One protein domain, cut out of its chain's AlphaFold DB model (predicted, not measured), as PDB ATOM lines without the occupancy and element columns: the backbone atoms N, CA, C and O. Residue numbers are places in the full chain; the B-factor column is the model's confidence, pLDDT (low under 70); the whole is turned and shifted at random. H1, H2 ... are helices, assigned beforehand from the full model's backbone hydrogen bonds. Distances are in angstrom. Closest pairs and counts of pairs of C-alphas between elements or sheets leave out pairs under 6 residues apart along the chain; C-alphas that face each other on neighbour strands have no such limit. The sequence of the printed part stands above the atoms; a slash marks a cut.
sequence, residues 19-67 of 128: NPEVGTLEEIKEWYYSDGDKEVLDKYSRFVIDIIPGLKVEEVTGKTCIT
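Overview. This is residues 19 to 67 of the 128 residues of an uncharacterized protein of Araneus ventricosus (UniProt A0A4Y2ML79). The longest helix, H2, and the shorter H1 are set one after the other along a loose rod, apart from each other and joined by a tight link. After H2 the backbone turns round at one end of the rod, where residues 50 to 56 stick out, and folds back as a long unnamed tail past H2 and the link. The printed part has 49 residues with two named helices, in the order H1, H2, and no named strand; the class is all helix, though under half of the residues, 23 of 49, are in named elements. The whole is loose, with a radius of gyration of the C-alphas of 13.7 A and spans of 43 by 18 by 16 A.

Along the chain. H2 is residues 38 to 51, 20.1 A from first to last C-alpha, from C-alpha 38 at (130.212, 153.083, 129.607) to C-alpha 51 at (114.480, 165.057, 125.794). H1 is residues 25 to 33, 12.3 A long, and begins with C-alpha 25 at (139.356, 150.404, 149.571). Residues 52 to 67 hold no named element; C-alpha 67 is at (127.049, 156.013, 148.368).

Arrangement. H2 and H1 are apart, with no C-alpha of the one within 8 A of the other. Their link, residues 34 to 37, is tight, with 4 residues. In both helices every pair of O i and N i+4 is within hydrogen-bond range. Residues 50 to 56, of which 50 and 51 belong to H2, stand free. The C-alphas of residues 52 to 67 lie 4 to 22 A from the mean of the C-alphas.

Size, cuts and confidence. The outline is a rod. The two C-alphas farthest apart, those of Thr 24 and Gly 54, are 42.8 A apart, while the first and last printed C-alphas, those of Asn 19 and Thr 67, are 9.9 A apart. The printed part has no cut and lies in a full chain of 128 residues. The mean pLDDT of the printed part is 91.2, and residue 19 alone is under 70.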
ATOM      1  N   ASN A  19     124.460 149.039 139.921       67.81
ATOM      2  CA  ASN A  19     125.140 149.478 141.144       67.81
ATOM      3  C   ASN A  19     125.967 148.301 141.668       67.81
ATOM      4  O   ASN A  19     125.456 147.537 142.487       67.81
ATOM      5  N   PRO A  20     127.185 148.074 141.145       76.38
ATOM      6  CA  PRO A  20     128.055 147.074 141.738       76.38
ATOM      7  C   PRO A  20     128.375 147.498 143.173       76.38
ATOM      8  O   PRO A  20     128.781 148.634 143.418       76.38
ATOM      9  N   GLU A  21     128.174 146.585 144.118       85.44
ATOM     10  CA  GLU A  21     128.702 146.768 145.462       85.44
ATOM     11  C   GLU A  21     130.230 146.716 145.390       85.44
ATOM     12  O   GLU A  21     130.805 145.815 144.774       85.44
ATOM     13  N   VAL A  22     130.876 147.699 146.007       88.94
ATOM     14  CA  VAL A  22     132.325 147.729 146.215       88.94
ATOM     15  C   VAL A  22     132.576 147.596 147.710       88.94
ATOM     16  O   VAL A  22     132.009 148.343 148.507       88.94
ATOM     17  N   GLY A  23     133.373 146.604 148.098       88.44
ATOM     18  CA  GLY A  23     133.557 146.221 149.499       88.44
ATOM     19  C   GLY A  23     134.912 146.625 150.072       88.44
ATOM     20  O   GLY A  23     135.081 146.653 151.290       88.44
ATOM     21  N   THR A  24     135.883 146.939 149.214       93.62
ATOM     22  CA  THR A  24     137.267 147.212 149.617       93.62
ATOM     23  C   THR A  24     137.735 148.601 149.202       93.62
ATOM     24  O   THR A  24     137.225 149.214 148.263       93.62
ATOM     25  N   LEU A  25     138.748 149.116 149.902       94.69
ATOM     26  CA  LEU A  25     139.356 150.404 149.571       94.69
ATOM     27  C   LEU A  25     139.988 150.387 148.171       94.69
ATOM     28  O   LEU A  25     139.977 151.402 147.475       94.69
ATOM     29  N   GLU A  26     140.556 149.255 147.775       96.56
ATOM     30  CA  GLU A  26     141.156 149.030 146.466       96.56
ATOM     31  C   GLU A  26     140.098 149.131 145.362       96.56
ATOM     32  O   GLU A  26     140.256 149.956 144.466       96.56
ATOM     33  N   GLU A  27     138.974 148.418 145.487       94.19
ATOM     34  CA  GLU A  27     137.849 148.504 144.538       94.19
ATOM     35  C   GLU A  27     137.269 149.925 144.462       94.19
ATOM     36  O   GLU A  27     136.991 150.433 143.376       94.19
ATOM     37  N   ILE A  28     137.132 150.606 145.607       93.94
ATOM     38  CA  ILE A  28     136.678 152.003 145.669       93.94
ATOM     39  C   ILE A  28     137.616 152.914 144.866       93.94
ATOM     40  O   ILE A  28     137.157 153.767 144.104       93.94
ATOM     41  N   LYS A  29     138.933 152.757 145.033       95.00
ATOM     42  CA  LYS A  29     139.931 153.550 144.302       95.00
ATOM     43  C   LYS A  29     139.893 153.250 142.811       95.00
ATOM     44  O   LYS A  29     139.891 154.184 142.016       95.00
ATOM     45  N   GLU A  30     139.854 151.975 142.439       94.44
ATOM     46  CA  GLU A  30     139.752 151.546 141.043       94.44
ATOM     47  C   GLU A  30     138.510 152.142 140.372       94.44
ATOM     48  O   GLU A  30     138.609 152.688 139.274       94.44
ATOM     49  N   TRP A  31     137.368 152.150 141.068       93.19
ATOM     50  CA  TRP A  31     136.153 152.806 140.593       93.19
ATOM     51  C   TRP A  31     136.346 154.313 140.391       93.19
ATOM     52  O   TRP A  31     136.049 154.830 139.313       93.19
ATOM     53  N   TYR A  32     136.895 155.025 141.379       93.56
ATOM     54  CA  TYR A  32     137.129 156.469 141.268       93.56
ATOM     55  C   TYR A  32     138.157 156.862 140.198       93.56
ATOM     56  O   TYR A  32     138.095 157.981 139.687       93.56
ATOM     57  N   TYR A  33     139.083 155.969 139.846       94.31
ATOM     58  CA  TYR A  33     140.051 156.188 138.768       94.31
ATOM     59  C   TYR A  33     139.548 155.776 137.381       94.31
ATOM     60  O   TYR A  33     140.224 156.054 136.391       94.31
ATOM     61  N   SER A  34     138.383 155.140 137.293       91.94
ATOM     62  CA  SER A  34     137.738 154.812 136.023       91.94
ATOM     63  C   SER A  34     136.853 155.954 135.508       91.94
ATOM     64  O   SER A  34     136.451 156.845 136.258       91.94
ATOM     65  N   ASP A  35     136.458 155.872 134.236       89.94
ATOM     66  CA  ASP A  35     135.425 156.740 133.650       89.94
ATOM     67  C   ASP A  35     133.991 156.300 134.016       89.94
ATOM     68  O   ASP A  35     133.007 156.885 133.553       89.94
ATOM     69  N   GLY A  36     133.861 155.275 134.864       89.31
ATOM     70  CA  GLY A  36     132.601 154.661 135.254       89.31
ATOM     71  C   GLY A  36     132.076 153.662 134.230       89.31
ATOM     72  O   GLY A  36     132.816 153.087 133.429       89.31
ATOM     73  N   ASP A  37     130.769 153.423 134.278       88.94
ATOM     74  CA  ASP A  37     130.123 152.463 133.393       88.94
ATOM     75  C   ASP A  37     129.768 153.093 132.039       88.94
ATOM     76  O   ASP A  37     128.903 153.970 131.941       88.94
ATOM     77  N   LYS A  38     130.416 152.603 130.977       89.94
ATOM     78  CA  LYS A  38     130.212 153.083 129.607       89.94
ATOM     79  C   LYS A  38     128.782 152.883 129.096       89.94
ATOM     80  O   LYS A  38     128.270 153.743 128.390       89.94
ATOM     81  N   GLU A  39     128.132 151.775 129.436       89.56
ATOM     82  CA  GLU A  39     126.761 151.505 128.998       89.56
ATOM     83  C   GLU A  39     125.779 152.474 129.665       89.56
ATOM     84  O   GLU A  39     124.888 153.015 129.005       89.56
ATOM     85  N   VAL A  40     125.982 152.757 130.956       89.19
ATOM     86  CA  VAL A  40     125.208 153.774 131.683       89.19
ATOM     87  C   VAL A  40     125.447 155.158 131.076       89.19
ATOM     88  O   VAL A  40     124.479 155.869 130.800       89.19
ATOM     89  N   LEU A  41     126.703 155.528 130.805       90.44
ATOM     90  CA  LEU A  41     127.054 156.813 130.196       90.44
ATOM     91  C   LEU A  41     126.403 156.995 128.814       90.44
ATOM     92  O   LEU A  41     125.753 158.013 128.562       90.44
ATOM     93  N   ASP A  42     126.515 155.994 127.939       91.56
ATOM     94  CA  ASP A  42     125.942 156.015 126.589       91.56
ATOM     95  C   ASP A  42     124.409 156.095 126.627       91.56
ATOM     96  O   ASP A  42     123.787 156.811 125.840       91.56
ATOM     97  N   LYS A  43     123.771 155.373 127.553       90.44
ATOM     98  CA  LYS A  43     122.312 155.355 127.684       90.44
ATOM     99  C   LYS A  43     121.760 156.683 128.197       90.44
ATOM    100  O   LYS A  43     120.808 157.210 127.620       90.44
ATOM    101  N   TYR A  44     122.335 157.221 129.272       89.94
ATOM    102  CA  TYR A  44     121.843 158.459 129.883       89.94
ATOM    103  C   TYR A  44     122.150 159.688 129.030       89.94
ATOM    104  O   TYR A  44     121.307 160.580 128.944       89.94
ATOM    105  N   SER A  45     123.301 159.728 128.354       91.75
ATOM    106  CA  SER A  45     123.612 160.818 127.423       91.75
ATOM    107  C   SER A  45     122.611 160.877 126.266       91.75
ATOM    108  O   SER A  45     122.060 161.944 126.005       91.75
ATOM    109  N   ARG A  46     122.286 159.735 125.641       92.12
ATOM    110  CA  ARG A  46     121.239 159.658 124.604       92.12
ATOM    111  C   ARG A  46     119.887 160.128 125.124       92.12
ATOM    112  O   ARG A  46     119.269 160.978 124.498       92.12
ATOM    113  N   PHE A  47     119.473 159.650 126.299       91.75
ATOM    114  CA  PHE A  47     118.214 160.076 126.912       91.75
ATOM    115  C   PHE A  47     118.143 161.600 127.095       91.75
ATOM    116  O   PHE A  47     117.138 162.209 126.747       91.75
ATOM    117  N   VAL A  48     119.210 162.234 127.593       92.31
ATOM    118  CA  VAL A  48     119.253 163.697 127.769       92.31
ATOM    119  C   VAL A  48     119.183 164.441 126.436       92.31
ATOM    120  O   VAL A  48     118.479 165.443 126.334       92.31
ATOM    121  N   ILE A  49     119.889 163.959 125.412       93.19
ATOM    122  CA  ILE A  49     119.864 164.566 124.074       93.19
ATOM    123  C   ILE A  49     118.459 164.466 123.464       93.19
ATOM    124  O   ILE A  49     117.973 165.437 122.889       93.19
ATOM    125  N   ASP A  50     117.781 163.332 123.647       93.56
ATOM    126  CA  ASP A  50     116.449 163.094 123.090       93.56
ATOM    127  C   ASP A  50     115.362 163.959 123.756       93.56
ATOM    128  O   ASP A  50     114.413 164.378 123.090       93.56
ATOM    129  N   ILE A  51     115.484 164.260 125.058       95.06
ATOM    130  CA  ILE A  51     114.480 165.057 125.794       95.06
ATOM    131  C   ILE A  51     114.689 166.574 125.696       95.06
ATOM    132  O   ILE A  51     113.774 167.317 126.054       95.06
ATOM    133  N   ILE A  52     115.863 167.051 125.260       93.88
ATOM    134  CA  ILE A  52     116.173 168.485 125.136       93.88
ATOM    135  C   ILE A  52     116.332 168.847 123.650       93.88
ATOM    136  O   ILE A  52     117.438 168.782 123.106       93.88
ATOM    137  N   PRO A  53     115.249 169.278 122.972       92.31
ATOM    138  CA  PRO A  53     115.303 169.642 121.564       92.31
ATOM    139  C   PRO A  53     116.347 170.728 121.292       92.31
ATOM    140  O   PRO A  53     116.348 171.786 121.917       92.31
ATOM    141  N   GLY A  54     117.222 170.475 120.318       93.00
ATOM    142  CA  GLY A  54     118.249 171.432 119.903       93.00
ATOM    143  C   GLY A  54     119.487 171.486 120.802       93.00
ATOM    144  O   GLY A  54     120.359 172.318 120.543       93.00
ATOM    145  N   LEU A  55     119.602 170.609 121.808       94.06
ATOM    146  CA  LEU A  55     120.834 170.465 122.576       94.06
ATOM    147  C   LEU A  55     121.980 170.037 121.650       94.06
ATOM    148  O   LEU A  55     121.932 168.987 121.012       94.06
ATOM    149  N   LYS A  56     123.028 170.860 121.586       93.19
ATOM    150  CA  LYS A  56     124.285 170.541 120.906       93.19
ATOM    151  C   LYS A  56     125.300 170.132 121.962       93.19
ATOM    152  O   LYS A  56     125.607 170.931 122.841       93.19
ATOM    153  N   VAL A  57     125.786 168.899 121.878       93.50
ATOM    154  CA  VAL A  57     126.763 168.345 122.818       93.50
ATOM    155  C   VAL A  57     128.109 168.233 122.115       93.50
ATOM    156  O   VAL A  57     128.203 167.578 121.079       93.50
ATOM    157  N   GLU A  58     129.129 168.892 122.662       93.75
ATOM    158  CA  GLU A  58     130.506 168.824 122.151       93.75
ATOM    159  C   GLU A  58     131.263 167.631 122.740       93.75
ATOM    160  O   GLU A  58     131.975 166.930 122.023       93.75
ATOM    161  N   GLU A  59     131.057 167.362 124.030       93.62
ATOM    162  CA  GLU A  59     131.712 166.284 124.764       93.62
ATOM    163  C   GLU A  59     130.750 165.657 125.783       93.62
ATOM    164  O   GLU A  59     129.905 166.334 126.373       93.62
ATOM    165  N   VAL A  60     130.897 164.347 125.998       93.38
ATOM    166  CA  VAL A  60     130.246 163.600 127.079       93.38
ATOM    167  C   VAL A  60     131.333 162.948 127.923       93.38
ATOM    168  O   VAL A  60     132.094 162.125 127.421       93.38
ATOM    169  N   THR A  61     131.366 163.273 129.213       92.38
ATOM    170  CA  THR A  61     132.342 162.722 130.159       92.38
ATOM    171  C   THR A  61     131.626 162.034 131.319       92.38
ATOM    172  O   THR A  61     130.692 162.589 131.902       92.38
ATOM    173  N   GLY A  62     132.082 160.833 131.680       90.75
ATOM    174  CA  GLY A  62     131.624 160.116 132.868       90.75
ATOM    175  C   GLY A  62     132.311 160.606 134.143       90.75
ATOM    176  O   GLY A  62     133.465 161.040 134.128       90.75
ATOM    177  N   LYS A  63     131.593 160.549 135.267       90.56
ATOM    178  CA  LYS A  63     132.161 160.704 136.611       90.56
ATOM    179  C   LYS A  63     131.567 159.645 137.522       90.56
ATOM    180  O   LYS A  63     130.359 159.421 137.506       90.56
ATOM    181  N   THR A  64     132.421 159.030 138.321       91.00
ATOM    182  CA  THR A  64     132.049 157.992 139.273       91.00
ATOM    183  C   THR A  64     131.695 158.589 140.630       91.00
ATOM    184  O   THR A  64     132.244 159.605 141.063       91.00
ATOM    185  N   CYS A  65     130.733 157.968 141.301       89.62
ATOM    186  CA  CYS A  65     130.370 158.269 142.679       89.62
ATOM    187  C   CYS A  65     130.048 156.974 143.420       89.62
ATOM    188  O   CYS A  65     129.739 155.959 142.794       89.62
ATOM    189  N   ILE A  66     130.111 157.027 144.748       90.06
ATOM    190  CA  ILE A  66     129.714 155.945 145.651       90.06
ATOM    191  C   ILE A  66     128.832 156.537 146.743       90.06
ATOM    192  O   ILE A  66     129.041 157.670 147.184       90.06
ATOM    193  N   THR A  67     127.863 155.750 147.186       90.25
ATOM    194  CA  THR A  67     127.049 156.013 148.368       90.25
ATOM    195  C   THR A  67     127.221 154.864 149.348       90.25
ATOM    196  O   THR A  67     127.606 153.764 148.965       90.25
TER     197      THR A  67